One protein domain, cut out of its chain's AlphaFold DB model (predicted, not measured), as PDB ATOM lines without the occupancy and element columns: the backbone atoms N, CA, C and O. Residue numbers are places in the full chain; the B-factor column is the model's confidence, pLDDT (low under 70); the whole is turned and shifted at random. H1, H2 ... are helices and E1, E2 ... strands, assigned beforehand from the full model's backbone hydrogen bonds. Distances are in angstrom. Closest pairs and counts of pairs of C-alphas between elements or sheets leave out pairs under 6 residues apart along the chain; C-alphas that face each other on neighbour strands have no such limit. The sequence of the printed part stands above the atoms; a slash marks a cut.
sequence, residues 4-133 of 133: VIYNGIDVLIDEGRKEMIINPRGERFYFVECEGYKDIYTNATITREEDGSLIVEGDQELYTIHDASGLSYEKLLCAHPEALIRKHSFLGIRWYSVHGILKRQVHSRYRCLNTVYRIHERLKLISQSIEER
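AT A GLANCE: This is residues 4 to 133 of the 133 residues of an uncharacterized protein of Sulfuricurvum sp. IAE1 (UniProt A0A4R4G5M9). One long, strongly twisted sheet of seven strands makes a wide head that narrows into a long arm. In the head, E1, E2 and E3 stand side by side with the first part of E4, the last part of E6 and the first part of E7, and E1, E3, E4, E6 and E7 bend sharply there; E4 and E6 run on along the arm, which ends in the hairpin of E5 and E6, with the small helix H1 near it. The 130 printed residues hold seven named strands and one named helix, in the order E1 E2 E3 E4 H1 E5 E6 E7. The sheet is branched and antiparallel, and the class is mostly strand. The whole is loose, with a radius of gyration of the C-alphas of 19.0 A and spans of 65 by 31 by 26 A.

HOW THE PARTS SIT: E6, residues 93 to 112, has three neighbours: E4, residues 54 to 70, lies on one side of it, and E5, residues 85 to 90, and E7, residues 118 to 132, on the other side. The pairing is staggered, with E5 beside residues 93 to 98 and E7 beside residues 100 to 112. E4 and E6 are antiparallel at 173 degrees, with N 62 and O 104 2.8 A apart, within hydrogen-bond range. E5, E6 and E7 form a meander, each strand the antiparallel neighbour of the one before; N 86 and O 97 are 2.8 A apart, and N 109 and O 121 2.8 A. E4 bends by 70 degrees at residue 58 and E6 by 71 degrees at residue 107. E3, residues 40 to 48, forms a hairpin with E4, with N 45 and O 57 2.8 A apart. E1, residues 4 to 14, is the antiparallel neighbour of E3, with N 11 and O 41 2.8 A apart. E2, residues 19 to 22, is an edge strand in a hairpin with E1, with N 12 and O 21 2.9 A apart. E2 and E7 are apart. H1, residues 73 to 77, only grazes the sheet; its closest C-alpha to E6 is that of Tyr 73, 6.6 A from that of Tyr 96. In H1 every O i to N i+4 pair is within hydrogen-bond range.

IN THESE COORDINATES: E1 begins at C-alpha 4, (178.491, 199.979, 199.352). E6 is the longest strand, 51.2 A from C-alpha 93 at (167.702, 140.976, 195.045) to C-alpha 112. E4 measures 43.9 A and E7 33.6 A, ending at C-alpha 132, (163.087, 162.265, 205.172).

THE WHOLE: The C-alphas farthest apart, of Glu 50 and Leu 91, are 67.0 A apart. The printed part has no cut. The link from E2 to E3, residues 23 to 39, is long. Residues 25 to 37, 114 to 117 and 133 have pLDDT under 70; the mean of the printed part is 84.3.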
ATOM      1  N   VAL A   4     179.680 200.682 198.858       93.81
ATOM      2  CA  VAL A   4     178.491 199.979 199.352       93.81
ATOM      3  C   VAL A   4     177.255 200.804 199.006       93.81
ATOM      4  O   VAL A   4     177.072 201.901 199.528       93.81
ATOM      5  N   ILE A   5     176.403 200.264 198.135       94.12
ATOM      6  CA  ILE A   5     175.172 200.921 197.676       94.12
ATOM      7  C   ILE A   5     174.002 200.584 198.606       94.12
ATOM      8  O   ILE A   5     173.178 201.440 198.922       94.12
ATOM      9  N   TYR A   6     173.930 199.324 199.043       92.56
ATOM     10  CA  TYR A   6     172.883 198.812 199.922       92.56
ATOM     11  C   TYR A   6     173.467 197.837 200.939       92.56
ATOM     12  O   TYR A   6     174.430 197.134 200.643       92.56
ATOM     13  N   ASN A   7     172.854 197.771 202.119       94.25
ATOM     14  CA  ASN A   7     173.246 196.871 203.197       94.25
ATOM     15  C   ASN A   7     172.007 196.422 203.985       94.25
ATOM     16  O   ASN A   7     171.100 197.228 204.201       94.25
ATOM     17  N   GLY A   8     171.992 195.160 204.420       91.75
ATOM     18  CA  GLY A   8     170.917 194.578 205.225       91.75
ATOM     19  C   GLY A   8     169.586 194.486 204.480       91.75
ATOM     20  O   GLY A   8     168.538 194.730 205.072       91.75
ATOM     21  N   ILE A   9     169.628 194.197 203.176       90.44
ATOM     22  CA  ILE A   9     168.442 194.096 202.315       90.44
ATOM     23  C   ILE A   9     168.222 192.667 201.830       90.44
ATOM     24  O   ILE A   9     169.151 191.865 201.803       90.44
ATOM     25  N   ASP A  10     167.011 192.373 201.370       90.25
ATOM     26  CA  ASP A  10     166.754 191.151 200.615       90.25
ATOM     27  C   ASP A  10     166.873 191.440 199.118       90.25
ATOM     28  O   ASP A  10     166.406 192.473 198.632       90.25
ATOM     29  N   VAL A  11     167.493 190.537 198.366       89.75
ATOM     30  CA  VAL A  11     167.732 190.700 196.930       89.75
ATOM     31  C   VAL A  11     167.301 189.441 196.200       89.75
ATOM     32  O   VAL A  11     167.799 188.360 196.487       89.75
ATOM     33  N   LEU A  12     166.411 189.583 195.221       88.06
ATOM     34  CA  LEU A  12     166.110 188.529 194.252       88.06
ATOM     35  C   LEU A  12     166.874 188.806 192.955       88.06
ATOM     36  O   LEU A  12     166.761 189.896 192.384       88.06
ATOM     37  N   ILE A  13     167.623 187.811 192.487       86.31
ATOM     38  CA  ILE A  13     168.337 187.847 191.212       86.31
ATOM     39  C   ILE A  13     167.538 187.063 190.169       86.31
ATOM     40  O   ILE A  13     167.496 185.842 190.206       86.31
ATOM     41  N   ASP A  14     166.940 187.757 189.198       82.31
ATOM     42  CA  ASP A  14     166.287 187.115 188.053       82.31
ATOM     43  C   ASP A  14     167.236 187.147 186.847       82.31
ATOM     44  O   ASP A  14     167.467 188.186 186.214       82.31
ATOM     45  N   GLU A  15     167.853 186.005 186.541       79.25
ATOM     46  CA  GLU A  15     168.746 185.889 185.384       79.25
ATOM     47  C   GLU A  15     168.027 185.921 184.044       79.25
ATOM     48  O   GLU A  15     168.542 186.519 183.096       79.25
ATOM     49  N   GLY A  16     166.823 185.349 183.974       78.62
ATOM     50  CA  GLY A  16     166.038 185.291 182.746       78.62
ATOM     51  C   GLY A  16     165.608 186.679 182.281       78.62
ATOM     52  O   GLY A  16     165.746 187.015 181.104       78.62
ATOM     53  N   ARG A  17     165.146 187.515 183.215       79.56
ATOM     54  CA  ARG A  17     164.739 188.908 182.946       79.56
ATOM     55  C   ARG A  17     165.891 189.898 182.991       79.56
ATOM     56  O   ARG A  17     165.736 191.041 182.576       79.56
ATOM     57  N   LYS A  18     167.058 189.450 183.448       80.06
ATOM     58  CA  LYS A  18     168.228 190.285 183.717       80.06
ATOM     59  C   LYS A  18     167.955 191.383 184.752       80.06
ATOM     60  O   LYS A  18     168.501 192.479 184.650       80.06
ATOM     61  N   GLU A  19     167.147 191.075 185.760       81.31
ATOM     62  CA  GLU A  19     166.702 192.024 186.782       81.31
ATOM     63  C   GLU A  19     167.281 191.683 188.159       81.31
ATOM     64  O   GLU A  19     167.540 190.525 188.491       81.31
ATOM     65  N   MET A  20     167.475 192.720 188.972       85.31
ATOM     66  CA  MET A  20     167.772 192.609 190.395       85.31
ATOM     67  C   MET A  20     166.687 193.361 191.149       85.31
ATOM     68  O   MET A  20     166.483 194.555 190.924       85.31
ATOM     69  N   ILE A  21     165.974 192.662 192.025       86.69
ATOM     70  CA  ILE A  21     164.845 193.222 192.766       86.69
ATOM     71  C   ILE A  21     165.265 193.366 194.226       86.69
ATOM     72  O   ILE A  21     165.548 192.374 194.893       86.69
ATOM     73  N   ILE A  22     165.292 194.608 194.712       87.56
ATOM     74  CA  ILE A  22     165.647 194.959 196.093       87.56
ATOM     75  C   ILE A  22     164.394 194.966 196.965       87.56
ATOM     76  O   ILE A  22     163.375 195.547 196.588       87.56
ATOM     77  N   ASN A  23     164.497 194.361 198.147       85.00
ATOM     78  CA  ASN A  23     163.434 194.189 199.134       85.00
ATOM     79  C   ASN A  23     162.107 193.765 198.488       85.00
ATOM     80  O   ASN A  23     161.113 194.492 198.606       85.00
ATOM     81  N   PRO A  24     162.066 192.625 197.771       71.06
ATOM     82  CA  PRO A  24     160.829 192.136 197.176       71.06
ATOM     83  C   PRO A  24     159.785 191.903 198.285       71.06
ATOM     84  O   PRO A  24     159.808 190.890 198.969       71.06
ATOM     85  N   ARG A  25     158.867 192.850 198.527       58.47
ATOM     86  CA  ARG A  25     157.893 192.752 199.629       58.47
ATOM     87  C   ARG A  25     156.904 191.597 199.414       58.47
ATOM     88  O   ARG A  25     156.249 191.540 198.377       58.47
ATOM     89  N   GLY A  26     156.750 190.763 200.447       52.22
ATOM     90  CA  GLY A  26     155.497 190.191 200.980       52.22
ATOM     91  C   GLY A  26     154.637 189.243 200.131       52.22
ATOM     92  O   GLY A  26     154.107 188.287 200.678       52.22
ATOM     93  N   GLU A  27     154.498 189.455 198.825       45.69
ATOM     94  CA  GLU A  27     153.603 188.656 197.966       45.69
ATOM     95  C   GLU A  27     154.355 187.900 196.866       45.69
ATOM     96  O   GLU A  27     153.881 186.875 196.383       45.69
ATOM     97  N   ARG A  28     155.571 188.334 196.507       46.69
ATOM     98  CA  ARG A  28     156.380 187.648 195.484       46.69
ATOM     99  C   ARG A  28     157.049 186.367 195.977       46.69
ATOM    100  O   ARG A  28     157.328 185.514 195.149       46.69
ATOM    101  N   PHE A  29     157.230 186.184 197.286       48.91
ATOM    102  CA  PHE A  29     157.756 184.934 197.852       48.91
ATOM    103  C   PHE A  29     156.792 183.745 197.694       48.91
ATOM    104  O   PHE A  29     157.246 182.612 197.623       48.91
ATOM    105  N   TYR A  30     155.478 183.981 197.571       42.91
ATOM    106  CA  TYR A  30     154.484 182.905 197.432       42.91
ATOM    107  C   TYR A  30     154.402 182.299 196.022       42.91
ATOM    108  O   TYR A  30     153.856 181.212 195.863       42.91
ATOM    109  N   PHE A  31     154.932 182.985 195.001       43.38
ATOM    110  CA  PHE A  31     154.984 182.482 193.618       43.38
ATOM    111  C   PHE A  31     156.344 181.898 193.243       43.38
ATOM    112  O   PHE A  31     156.499 181.324 192.167       43.38
ATOM    113  N   VAL A  32     157.333 182.069 194.114       48.84
ATOM    114  CA  VAL A  32     158.622 181.421 193.969       48.84
ATOM    115  C   VAL A  32     158.430 180.014 194.516       48.84
ATOM    116  O   VAL A  32     158.376 179.808 195.727       48.84
ATOM    117  N   GLU A  33     158.258 179.045 193.615       52.06
ATOM    118  CA  GLU A  33     158.310 177.626 193.973       52.06
ATOM    119  C   GLU A  33     159.563 177.371 194.829       52.06
ATOM    120  O   GLU A  33     160.540 178.114 194.721       52.06
ATOM    121  N   CYS A  34     159.584 176.331 195.674       54.72
ATOM    122  CA  CYS A  34     160.742 176.035 196.537       54.72
ATOM    123  C   CYS A  34     162.095 176.059 195.787       54.72
ATOM    124  O   CYS A  34     163.136 176.313 196.389       54.72
ATOM    125  N   GLU A  35     162.080 175.835 194.470       55.06
ATOM    126  CA  GLU A  35     163.238 175.917 193.582       55.06
ATOM    127  C   GLU A  35     163.808 177.327 193.353       55.06
ATOM    128  O   GLU A  35     164.997 177.435 193.059       55.06
ATOM    129  N   GLY A  36     163.025 178.401 193.484       59.41
ATOM    130  CA  GLY A  36     163.494 179.772 193.241       59.41
ATOM    131  C   GLY A  36     163.949 180.523 194.500       59.41
ATOM    132  O   GLY A  36     164.491 181.620 194.398       59.41
ATOM    133  N   TYR A  37     163.817 179.925 195.692       66.44
ATOM    134  CA  TYR A  37     164.446 180.459 196.914       66.44
ATOM    135  C   TYR A  37     165.975 180.521 196.793       66.44
ATOM    136  O   TYR A  37     166.611 181.374 197.411       66.44
ATOM    137  N   LYS A  38     166.560 179.679 195.929       71.62
ATOM    138  CA  LYS A  38     167.997 179.676 195.623       71.62
ATOM    139  C   LYS A  38     168.493 180.978 194.984       71.62
ATOM    140  O   LYS A  38     169.699 181.195 194.955       71.62
ATOM    141  N   ASP A  39     167.592 181.789 194.436       81.06
ATOM    142  CA  ASP A  39     167.910 183.031 193.725       81.06
ATOM    143  C   ASP A  39     167.726 184.267 194.627       81.06
ATOM    144  O   ASP A  39     167.959 185.405 194.210       81.06
ATOM    145  N   ILE A  40     167.326 184.041 195.885       87.44
ATOM    146  CA  ILE A  40     167.129 185.069 196.900       87.44
ATOM    147  C   ILE A  40     168.340 185.101 197.830       87.44
ATOM    148  O   ILE A  40     168.800 184.072 198.324       87.44
ATOM    149  N   TYR A  41     168.841 186.308 198.060       90.81
ATOM    150  CA  TYR A  41     169.895 186.637 199.007       90.81
ATOM    151  C   TYR A  41     169.278 187.460 200.134       90.81
ATOM    152  O   TYR A  41     168.775 188.554 199.886       90.81
ATOM    153  N   THR A  42     169.301 186.947 201.357       90.56
ATOM    154  CA  THR A  42     168.824 187.645 202.553       90.56
ATOM    155  C   THR A  42     169.984 188.274 203.311       90.56
ATOM    156  O   THR A  42     171.132 187.832 203.196       90.56
ATOM    157  N   ASN A  43     169.688 189.337 204.068       92.00
ATOM    158  CA  ASN A  43     170.700 190.123 204.787       92.00
ATOM    159  C   ASN A  43     171.893 190.512 203.885       92.00
ATOM    160  O   ASN A  43     173.060 190.442 204.274       92.00
ATOM    161  N   ALA A  44     171.589 190.860 202.636       93.12
ATOM    162  CA  ALA A  44     172.567 191.048 201.591       93.12
ATOM    163  C   ALA A  44     173.154 192.465 201.593       93.12
ATOM    164  O   ALA A  44     172.494 193.454 201.931       93.12
ATOM    165  N   THR A  45     174.402 192.552 201.143       95.56
ATOM    166  CA  THR A  45     175.117 193.789 200.830       95.56
ATOM    167  C   THR A  45     175.334 193.869 199.326       95.56
ATOM    168  O   THR A  45     175.763 192.893 198.709       95.56
ATOM    169  N   ILE A  46     175.052 195.033 198.736       94.06
ATOM    170  CA  ILE A  46     175.364 195.322 197.333       94.06
ATOM    171  C   ILE A  46     176.519 196.314 197.275       94.06
ATOM    172  O   ILE A  46     176.398 197.441 197.760       94.06
ATOM    173  N   THR A  47     177.593 195.916 196.605       94.75
ATOM    174  CA  THR A  47     178.803 196.714 196.413       94.75
ATOM    175  C   THR A  47     179.018 196.997 194.930       94.75
ATOM    176  O   THR A  47     178.919 196.091 194.102       94.75
ATOM    177  N   ARG A  48     179.317 198.250 194.578       92.31
ATOM    178  CA  ARG A  48     179.802 198.637 193.250       92.31
ATOM    179  C   ARG A  48     181.320 198.630 193.245       92.31
ATOM    180  O   ARG A  48     181.937 199.379 193.996       92.31
ATOM    181  N   GLU A  49     181.905 197.825 192.376       90.88
ATOM    182  CA  GLU A  49     183.348 197.801 192.143       90.88
ATOM    183  C   GLU A  49     183.794 198.935 191.205       90.88
ATOM    184  O   GLU A  49     182.982 199.568 190.524       90.88
ATOM    185  N   GLU A  50     185.104 199.190 191.142       88.44
ATOM    186  CA  GLU A  50     185.685 200.243 190.288       88.44
ATOM    187  C   GLU A  50     185.419 200.028 188.792       88.44
ATOM    188  O   GLU A  50     185.276 200.990 188.039       88.44
ATOM    189  N   ASP A  51     185.309 198.768 188.366       86.56
ATOM    190  CA  ASP A  51     184.972 198.374 186.993       86.56
ATOM    191  C   ASP A  51     183.470 198.535 186.668       86.56
ATOM    192  O   ASP A  51     183.025 198.223 185.560       86.56
ATOM    193  N   GLY A  52     182.680 199.015 187.632       84.69
ATOM    194  CA  GLY A  52     181.236 199.173 187.531       84.69
ATOM    195  C   GLY A  52     180.449 197.875 187.716       84.69
ATOM    196  O   GLY A  52     179.226 197.909 187.572       84.69
ATOM    197  N   SER A  53     181.102 196.748 188.024       87.88
ATOM    198  CA  SER A  53     180.410 195.505 188.371       87.88
ATOM    199  C   SER A  53     179.696 195.624 189.716       87.88
ATOM    200  O   SER A  53     180.096 196.385 190.601       87.88
ATOM    201  N   LEU A  54     178.598 194.880 189.851       89.62
ATOM    202  CA  LEU A  54     177.840 194.807 191.096       89.62
ATOM    203  C   LEU A  54     178.106 193.467 191.765       89.62
ATOM    204  O   LEU A  54     177.929 192.417 191.146       89.62
ATOM    205  N   ILE A  55     178.493 193.508 193.033       92.69
ATOM    206  CA  ILE A  55     178.628 192.339 193.890       92.69
ATOM    207  C   ILE A  55     177.457 192.328 194.861       92.69
ATOM    208  O   ILE A  55     177.211 193.321 195.536       92.69
ATOM    209  N   VAL A  56     176.752 191.206 194.933       92.69
ATOM    210  CA  VAL A  56     175.714 190.928 195.923       92.69
ATOM    211  C   VAL A  56     176.234 189.819 196.821       92.69
ATOM    212  O   VAL A  56     176.508 188.723 196.345       92.69
ATOM    213  N   GLU A  57     176.402 190.089 198.106       94.50
ATOM    214  CA  GLU A  57     176.885 189.111 199.082       94.50
ATOM    215  C   GLU A  57     175.866 188.979 200.209       94.50
ATOM    216  O   GLU A  57     175.443 189.988 200.764       94.50
ATOM    217  N   GLY A  58     175.431 187.759 200.516       93.25
ATOM    218  CA  GLY A  58     174.354 187.510 201.472       93.25
ATOM    219  C   GLY A  58     174.071 186.026 201.676       93.25
ATOM    220  O   GLY A  58     174.747 185.162 201.112       93.25
ATOM    221  N   ASP A  59     173.055 185.732 202.477       93.19
ATOM    222  CA  ASP A  59     172.680 184.364 202.825       93.19
ATOM    223  C   ASP A  59     171.615 183.832 201.867       93.19
ATOM    224  O   ASP A  59     170.711 184.550 201.452       93.19
ATOM    225  N   GLN A  60     171.694 182.554 201.521       89.62
ATOM    226  CA  GLN A  60     170.750 181.897 200.629       89.62
ATOM    227  C   GLN A  60     170.294 180.574 201.213       89.62
ATOM    228  O   GLN A  60     171.076 179.855 201.842       89.62
ATOM    229  N   GLU A  61     169.049 180.214 200.923       88.19
ATOM    230  CA  GLU A  61     168.522 178.896 201.231       88.19
ATOM    231  C   GLU A  61     168.439 178.045 199.962       88.19
ATOM    232  O   GLU A  61     167.809 178.407 198.969       88.19
ATOM    233  N   LEU A  62     169.110 176.898 199.988       85.19
ATOM    234  CA  LEU A  62     169.158 175.945 198.892       85.19
ATOM    235  C   LEU A  62     168.393 174.685 199.275       85.19
ATOM    236  O   LEU A  62     168.737 174.007 200.245       85.19
ATOM    237  N   TYR A  63     167.431 174.332 198.434       84.94
ATOM    238  CA  TYR A  63     166.657 173.107 198.539       84.94
ATOM    239  C   TYR A  63     167.100 172.135 197.450       84.94
ATOM    240  O   TYR A  63     167.279 172.503 196.289       84.94
ATOM    241  N   THR A  64     167.326 170.879 197.811       85.00
ATOM    242  CA  THR A  64     167.616 169.817 196.846       85.00
ATOM    243  C   THR A  64     166.761 168.609 197.181       85.00
ATOM    244  O   THR A  64     166.917 168.003 198.240       85.00
ATOM    245  N   ILE A  65     165.828 168.289 196.286       88.31
ATOM    246  CA  ILE A  65     164.991 167.097 196.398       88.31
ATOM    247  C   ILE A  65     165.800 165.916 195.870       88.31
ATOM    248  O   ILE A  65     166.336 165.960 194.763       88.31
ATOM    249  N   HIS A  66     165.891 164.863 196.671       88.69
ATOM    250  CA  HIS A  66     166.501 163.607 196.277       88.69
ATOM    251  C   HIS A  66     165.410 162.547 196.160       88.69
ATOM    252  O   HIS A  66     164.789 162.174 197.155       88.69
ATOM    253  N   ASP A  67     165.213 162.064 194.939       91.69
ATOM    254  CA  ASP A  67     164.324 160.956 194.614       91.69
ATOM    255  C   ASP A  67     165.018 160.076 193.570       91.69
ATOM    256  O   ASP A  67     165.259 160.501 192.438       91.69
ATOM    257  N   ALA A  68     165.460 158.893 193.988       92.94
ATOM    258  CA  ALA A  68     166.188 157.967 193.129       92.94
ATOM    259  C   ALA A  68     166.072 156.519 193.615       92.94
ATOM    260  O   ALA A  68     165.769 156.235 194.776       92.94
ATOM    261  N   SER A  69     166.389 155.576 192.730       94.31
ATOM    262  CA  SER A  69     166.580 154.170 193.085       94.31
ATOM    263  C   SER A  69     167.677 153.527 192.240       94.31
ATOM    264  O   SER A  69     167.996 153.991 191.146       94.31
ATOM    265  N   GLY A  70     168.291 152.462 192.752       93.69
ATOM    266  CA  GLY A  70     169.346 151.762 192.031       93.69
ATOM    267  C   GLY A  70     169.834 150.495 192.722       93.69
ATOM    268  O   GLY A  70     169.518 150.223 193.877       93.69
ATOM    269  N   LEU A  71     170.634 149.709 192.003       93.81
ATOM    270  CA  LEU A  71     171.239 148.471 192.519       93.81
ATOM    271  C   LEU A  71     172.634 148.688 193.130       93.81
ATOM    272  O   LEU A  71     173.148 147.811 193.816       93.81
ATOM    273  N   SER A  72     173.256 149.846 192.885       93.62
ATOM    274  CA  SER A  72     174.604 150.175 193.358       93.62
ATOM    275  C   SER A  72     174.545 151.279 194.408       93.62
ATOM    276  O   SER A  72     174.175 152.412 194.104       93.62
ATOM    277  N   TYR A  73     174.944 150.935 195.633       92.88
ATOM    278  CA  TYR A  73     175.055 151.879 196.742       92.88
ATOM    279  C   TYR A  73     176.053 153.003 196.446       92.88
ATOM    280  O   TYR A  73     175.729 154.171 196.606       92.88
ATOM    281  N   GLU A  74     177.238 152.651 195.945       94.00
ATOM    282  CA  GLU A  74     178.325 153.598 195.662       94.00
ATOM    283  C   GLU A  74     177.907 154.665 194.648       94.00
ATOM    284  O   GLU A  74     178.174 155.846 194.848       94.00
ATOM    285  N   LYS A  75     177.173 154.271 193.597       92.81
ATOM    286  CA  LYS A  75     176.649 155.226 192.612       92.81
ATOM    287  C   LYS A  75     175.673 156.222 193.233       92.81
ATOM    288  O   LYS A  75     175.702 157.392 192.869       92.81
ATOM    289  N   LEU A  76     174.821 155.769 194.154       91.56
ATOM    290  CA  LEU A  76     173.903 156.660 194.861       91.56
ATOM    291  C   LEU A  76     174.660 157.565 195.840       91.56
ATOM    292  O   LEU A  76     174.374 158.754 195.909       91.56
ATOM    293  N   LEU A  77     175.677 157.041 196.523       93.31
ATOM    294  CA  LEU A  77     176.503 157.807 197.454       93.31
ATOM    295  C   LEU A  77     177.254 158.967 196.775       93.31
ATOM    296  O   LEU A  77     177.498 159.993 197.400       93.31
ATOM    297  N   CYS A  78     177.580 158.848 195.484       89.94
ATOM    298  CA  CYS A  78     178.200 159.938 194.725       89.94
ATOM    299  C   CYS A  78     177.277 161.149 194.496       89.94
ATOM    300  O   CYS A  78     177.776 162.249 194.271       89.94
ATOM    301  N   ALA A  79     175.955 160.956 194.501       87.25
ATOM    302  CA  ALA A  79     174.982 161.988 194.129       87.25
ATOM    303  C   ALA A  79     174.030 162.381 195.270       87.25
ATOM    304  O   ALA A  79     173.348 163.405 195.188       87.25
ATOM    305  N   HIS A  80     173.978 161.580 196.333       90.38
ATOM    306  CA  HIS A  80     173.000 161.711 197.401       90.38
ATOM    307  C   HIS A  80     173.667 161.612 198.779       90.38
ATOM    308  O   HIS A  80     174.602 160.829 198.953       90.38
ATOM    309  N   PRO A  81     173.174 162.360 199.784       89.88
ATOM    310  CA  PRO A  81     173.589 162.171 201.167       89.88
ATOM    311  C   PRO A  81     173.342 160.733 201.621       89.88
ATOM    312  O   PRO A  81     172.242 160.214 201.440       89.88
ATOM    313  N   GLU A  82     174.333 160.127 202.275       91.88
ATOM    314  CA  GLU A  82     174.241 158.766 202.825       91.88
ATOM    315  C   GLU A  82     172.990 158.564 203.687       91.88
ATOM    316  O   GLU A  82     172.291 157.566 203.537       91.88
ATOM    317  N   ALA A  83     172.662 159.556 204.521       91.12
ATOM    318  CA  ALA A  83     171.501 159.528 205.409       91.12
ATOM    319  C   ALA A  83     170.160 159.323 204.678       91.12
ATOM    320  O   ALA A  83     169.211 158.841 205.281       91.12
ATOM    321  N   LEU A  84     170.072 159.660 203.385       91.88
ATOM    322  CA  LEU A  84     168.854 159.486 202.593       91.88
ATOM    323  C   LEU A  84     168.783 158.134 201.873       91.88
ATOM    324  O   LEU A  84     167.741 157.810 201.303       91.88
ATOM    325  N   ILE A  85     169.862 157.345 201.864       93.94
ATOM    326  CA  ILE A  85     169.934 156.087 201.119       93.94
ATOM    327  C   ILE A  85     169.402 154.941 201.983       93.94
ATOM    328  O   ILE A  85     170.040 154.479 202.927       93.94
ATOM    329  N   ARG A  86     168.240 154.405 201.606       93.69
ATOM    330  CA  ARG A  86     167.623 153.240 202.241       93.69
ATOM    331  C   ARG A  86     167.933 151.976 201.455       93.69
ATOM    332  O   ARG A  86     167.785 151.928 200.236       93.69
ATOM    333  N   LYS A  87     168.345 150.927 202.164       94.62
ATOM    334  CA  LYS A  87     168.626 149.607 201.594       94.62
ATOM    335  C   LYS A  87     167.402 148.707 201.703       94.62
ATOM    336  O   LYS A  87     166.824 148.564 202.774       94.62
ATOM    337  N   HIS A  88     167.112 148.004 200.621       93.00
ATOM    338  CA  HIS A  88     166.042 147.023 200.509       93.00
ATOM    339  C   HIS A  88     166.604 145.679 200.056       93.00
ATOM    340  O   HIS A  88     167.646 145.600 199.394       93.00
ATOM    341  N   SER A  89     165.930 144.597 200.433       91.06
ATOM    342  CA  SER A  89     166.308 143.247 200.025       91.06
ATOM    343  C   SER A  89     165.085 142.343 200.006       91.06
ATOM    344  O   SER A  89     164.441 142.164 201.037       91.06
ATOM    345  N   PHE A  90     164.807 141.719 198.865       92.25
ATOM    346  CA  PHE A  90     163.731 140.737 198.729       92.25
ATOM    347  C   PHE A  90     164.147 139.624 197.768       92.25
ATOM    348  O   PHE A  90     164.694 139.898 196.704       92.25
ATOM    349  N   LEU A  91     163.927 138.363 198.164       89.88
ATOM    350  CA  LEU A  91     164.258 137.167 197.370       89.88
ATOM    351  C   LEU A  91     165.685 137.171 196.772       89.88
ATOM    352  O   LEU A  91     165.903 136.751 195.641       89.88
ATOM    353  N   GLY A  92     166.671 137.667 197.527       87.88
ATOM    354  CA  GLY A  92     168.076 137.728 197.097       87.88
ATOM    355  C   GLY A  92     168.442 138.933 196.221       87.88
ATOM    356  O   GLY A  92     169.629 139.195 196.031       87.88
ATOM    357  N   ILE A  93     167.466 139.718 195.759       90.19
ATOM    358  CA  ILE A  93     167.702 140.976 195.045       90.19
ATOM    359  C   ILE A  93     167.855 142.089 196.077       90.19
ATOM    360  O   ILE A  93     166.980 142.290 196.921       90.19
ATOM    361  N   ARG A  94     168.968 142.822 196.007       93.62
ATOM    362  CA  ARG A  94     169.218 144.018 196.818       93.62
ATOM    363  C   ARG A  94     169.088 145.253 195.948       93.62
ATOM    364  O   ARG A  94     169.677 145.304 194.872       93.62
ATOM    365  N   TRP A  95     168.365 146.245 196.438       95.00
ATOM    366  CA  TRP A  95     168.278 147.553 195.807       95.00
ATOM    367  C   TRP A  95     168.267 148.638 196.870       95.00
ATOM    368  O   TRP A  95     168.139 148.376 198.066       95.00
ATOM    369  N   TYR A  96     168.434 149.864 196.421       95.88
ATOM    370  CA  TYR A  96     168.544 151.036 197.258       95.88
ATOM    371  C   TYR A  96     167.583 152.091 196.729       95.88
ATOM    372  O   TYR A  96     167.396 152.208 195.516       95.88
ATOM    373  N   SER A  97     166.963 152.839 197.631       94.94
ATOM    374  CA  SER A  97     166.139 153.996 197.294       94.94
ATOM    375  C   SER A  97     166.639 155.217 198.049       94.94
ATOM    376  O   SER A  97     167.183 155.093 199.142       94.94
ATOM    377  N   VAL A  98     166.450 156.396 197.475       92.69
ATOM    378  CA  VAL A  98     166.803 157.679 198.081       92.69
ATOM    379  C   VAL A  98     165.571 158.548 198.065       92.69
ATOM    380  O   VAL A  98     165.026 158.744 196.987       92.69
ATOM    381  N   HIS A  99     165.097 158.989 199.225       92.44
ATOM    382  CA  HIS A  99     163.908 159.838 199.334       92.44
ATOM    383  C   HIS A  99     164.122 160.858 200.449       92.44
ATOM    384  O   HIS A  99     164.280 160.484 201.610       92.44
ATOM    385  N   GLY A 100     164.117 162.141 200.106       90.19
ATOM    386  CA  GLY A 100     164.177 163.212 201.092       90.19
ATOM    387  C   GLY A 100     164.573 164.554 200.501       90.19
ATOM    388  O   GLY A 100     164.775 164.699 199.295       90.19
ATOM    389  N   ILE A 101     164.675 165.547 201.372       88.56
ATOM    390  CA  ILE A 101     165.008 166.922 201.024       88.56
ATOM    391  C   ILE A 101     166.253 167.320 201.808       88.56
ATOM    392  O   ILE A 101     166.304 167.204 203.030       88.56
ATOM    393  N   LEU A 102     167.260 167.806 201.090       88.25
ATOM    394  CA  LEU A 102     168.435 168.437 201.666       88.25
ATOM    395  C   LEU A 102     168.232 169.952 201.652       88.25
ATOM    396  O   LEU A 102     168.151 170.553 200.576       88.25
ATOM    397  N   LYS A 103     168.190 170.562 202.836       89.44
ATOM    398  CA  LYS A 103     168.151 172.018 203.002       89.44
ATOM    399  C   LYS A 103     169.522 172.507 203.435       89.44
ATOM    400  O   LYS A 103     170.149 171.923 204.322       89.44
ATOM    401  N   ARG A 104     170.019 173.556 202.788       88.81
ATOM    402  CA  ARG A 104     171.317 174.164 203.099       88.81
ATOM    403  C   ARG A 104     171.171 175.666 203.145       88.81
ATOM    404  O   ARG A 104     170.717 176.259 202.173       88.81
ATOM    405  N   GLN A 105     171.640 176.270 204.223       90.44
ATOM    406  CA  GLN A 105     171.845 177.705 204.276       90.44
ATOM    407  C   GLN A 105     173.305 177.989 203.943       90.44
ATOM    408  O   GLN A 105     174.212 177.433 204.569       90.44
ATOM    409  N   VAL A 106     173.546 178.826 202.944       91.75
ATOM    410  CA  VAL A 106     174.893 179.167 202.482       91.75
ATOM    411  C   VAL A 106     175.061 180.674 202.440       91.75
ATOM    412  O   VAL A 106     174.152 181.389 202.047       91.75
ATOM    413  N   HIS A 107     176.238 181.147 202.823       93.38
ATOM    414  CA  HIS A 107     176.667 182.494 202.510       93.38
ATOM    415  C   HIS A 107     177.263 182.482 201.106       93.38
ATOM    416  O   HIS A 107     178.195 181.712 200.826       93.38
ATOM    417  N   SER A 108     176.728 183.313 200.227       92.00
ATOM    418  CA  SER A 108     177.073 183.336 198.815       92.00
ATOM    419  C   SER A 108     177.386 184.747 198.355       92.00
ATOM    420  O   SER A 108     176.869 185.734 198.873       92.00
ATOM    421  N   ARG A 109     178.181 184.815 197.297       92.62
ATOM    422  CA  ARG A 109     178.493 186.018 196.550       92.62
ATOM    423  C   ARG A 109     178.056 185.842 195.108       92.62
ATOM    424  O   ARG A 109     178.304 184.816 194.488       92.62
ATOM    425  N   TYR A 110     177.431 186.867 194.569       90.62
ATOM    426  CA  TYR A 110     177.021 186.960 193.187       90.62
ATOM    427  C   TYR A 110     177.666 188.187 192.556       90.62
ATOM    428  O   TYR A 110     177.489 189.301 193.041       90.62
ATOM    429  N   ARG A 111     178.417 187.995 191.471       89.94
ATOM    430  CA  ARG A 111     179.028 189.088 190.708       89.94
ATOM    431  C   ARG A 111     178.308 189.262 189.378       89.94
ATOM    432  O   ARG A 111     178.351 188.380 188.522       89.94
ATOM    433  N   CYS A 112     177.689 190.423 189.202       85.12
ATOM    434  CA  CYS A 112     177.070 190.859 187.960       85.12
ATOM    435  C   CYS A 112     178.086 191.645 187.128       85.12
ATOM    436  O   CYS A 112     178.453 192.769 187.484       85.12
ATOM    437  N   LEU A 113     178.530 191.070 186.011       77.69
ATOM    438  CA  LEU A 113     179.316 191.800 185.023       77.69
ATOM    439  C   LEU A 113     178.354 192.525 184.073       77.69
ATOM    440  O   LEU A 113     177.379 191.935 183.605       77.69
ATOM    441  N   ASN A 114     178.650 193.787 183.745       65.94
ATOM    442  CA  ASN A 114     177.833 194.647 182.869       65.94
ATOM    443  C   ASN A 114     177.475 194.016 181.504       65.94
ATOM    444  O   ASN A 114     176.572 194.487 180.817       65.94
ATOM    445  N   THR A 115     178.180 192.959 181.095       61.22
ATOM    446  CA  THR A 115     178.168 192.394 179.745       61.22
ATOM    447  C   THR A 115     177.784 190.914 179.682       61.22
ATOM    448  O   THR A 115     178.228 190.227 178.775       61.22
ATOM    449  N   VAL A 116     176.873 190.431 180.539       59.56
ATOM    450  CA  VAL A 116     176.131 189.144 180.386       59.56
ATOM    451  C   VAL A 116     176.670 187.947 181.192       59.56
ATOM    452  O   VAL A 116     175.918 187.001 181.411       59.56
ATOM    453  N   TYR A 117     177.885 187.986 181.745       60.19
ATOM    454  CA  TYR A 117     178.395 186.886 182.581       60.19
ATOM    455  C   TYR A 117     178.150 187.126 184.074       60.19
ATOM    456  O   TYR A 117     178.416 188.206 184.605       60.19
ATOM    457  N   ARG A 118     177.634 186.098 184.749       76.12
ATOM    458  CA  ARG A 118     177.273 186.114 186.165       76.12
ATOM    459  C   ARG A 118     178.021 185.003 186.883       76.12
ATOM    460  O   ARG A 118     178.091 183.886 186.376       76.12
ATOM    461  N   ILE A 119     178.619 185.317 188.027       75.31
ATOM    462  CA  ILE A 119     179.392 184.349 188.810       75.31
ATOM    463  C   ILE A 119     178.730 184.211 190.174       75.31
ATOM    464  O   ILE A 119     178.686 185.178 190.931       75.31
ATOM    465  N   HIS A 120     178.240 183.008 190.478       79.50
ATOM    466  CA  HIS A 120     177.764 182.633 191.807       79.50
ATOM    467  C   HIS A 120     178.862 181.852 192.534       79.50
ATOM    468  O   HIS A 120     179.198 180.729 192.161       79.50
ATOM    469  N   GLU A 121     179.398 182.433 193.599       84.62
ATOM    470  CA  GLU A 121     180.357 181.812 194.504       84.62
ATOM    471  C   GLU A 121     179.665 181.471 195.822       84.62
ATOM    472  O   GLU A 121     179.051 182.322 196.458       84.62
ATOM    473  N   ARG A 122     179.781 180.219 196.269       86.12
ATOM    474  CA  ARG A 122     179.347 179.815 197.613       86.12
ATOM    475  C   ARG A 122     180.543 179.943 198.539       86.12
ATOM    476  O   ARG A 122     181.469 179.140 198.456       86.12
ATOM    477  N   LEU A 123     180.530 180.959 199.392       88.69
ATOM    478  CA  LEU A 123     181.666 181.296 200.245       88.69
ATOM    479  C   LEU A 123     181.715 180.416 201.493       88.69
ATOM    480  O   LEU A 123     182.793 180.014 201.930       88.69
ATOM    481  N   LYS A 124     180.553 180.111 202.083       90.88
ATOM    482  CA  LYS A 124     180.484 179.368 203.345       90.88
ATOM    483  C   LYS A 124     179.172 178.604 203.489       90.88
ATOM    484  O   LYS A 124     178.109 179.134 203.196       90.88
ATOM    485  N   LEU A 125     179.234 177.381 204.011       89.88
ATOM    486  CA  LEU A 125     178.051 176.679 204.515       89.88
ATOM    487  C   LEU A 125     177.739 177.184 205.931       89.88
ATOM    488  O   LEU A 125     178.601 177.124 206.807       89.88
ATOM    489  N   ILE A 126     176.529 177.697 206.142       89.75
ATOM    490  CA  ILE A 126     176.058 178.195 207.441       89.75
ATOM    491  C   ILE A 126     175.411 177.055 208.221       89.75
ATOM    492  O   ILE A 126     175.783 176.794 209.363       89.75
ATOM    493  N   SER A 127     174.458 176.362 207.600       90.06
ATOM    494  CA  SER A 127     173.725 175.263 208.224       90.06
ATOM    495  C   SER A 127     173.245 174.256 207.178       90.06
ATOM    496  O   SER A 127     173.176 174.550 205.981       90.06
ATOM    497  N   GLN A 128     172.940 173.044 207.634       90.56
ATOM    498  CA  GLN A 128     172.406 171.973 206.803       90.56
ATOM    499  C   GLN A 128     171.433 171.123 207.619       90.56
ATOM    500  O   GLN A 128     171.722 170.774 208.762       90.56
ATOM    501  N   SER A 129     170.314 170.744 207.006       90.12
ATOM    502  CA  SER A 129     169.369 169.777 207.561       90.12
ATOM    503  C   SER A 129     168.872 168.816 206.484       90.12
ATOM    504  O   SER A 129     168.935 169.093 205.282       90.12
ATOM    505  N   ILE A 130     168.424 167.645 206.929       88.69
ATOM    506  CA  ILE A 130     167.888 166.590 206.075       88.69
ATOM    507  C   ILE A 130     166.487 166.256 206.578       88.69
ATOM    508  O   ILE A 130     166.306 165.993 207.765       88.69
ATOM    509  N   GLU A 131     165.515 166.268 205.672       86.12
ATOM    510  CA  GLU A 131     164.136 165.861 205.934       86.12
ATOM    511  C   GLU A 131     163.825 164.603 205.122       86.12
ATOM    512  O   GLU A 131     163.856 164.620 203.891       86.12
ATOM    513  N   GLU A 132     163.550 163.496 205.810       76.12
ATOM    514  CA  GLU A 132     163.087 162.265 205.172       76.12
ATOM    515  C   GLU A 132     161.613 162.403 204.772       76.12
ATOM    516  O   GLU A 132     160.819 163.001 205.502       76.12
ATOM    517  N   ARG A 133     161.256 161.858 203.603       63.69
ATOM    518  CA  ARG A 133     159.884 161.855 203.080       63.69
ATOM    519  C   ARG A 133     159.220 160.488 203.229       63.69
ATOM    520  O   ARG A 133     159.946 159.462 203.214       63.69
TER     521      ARG A 133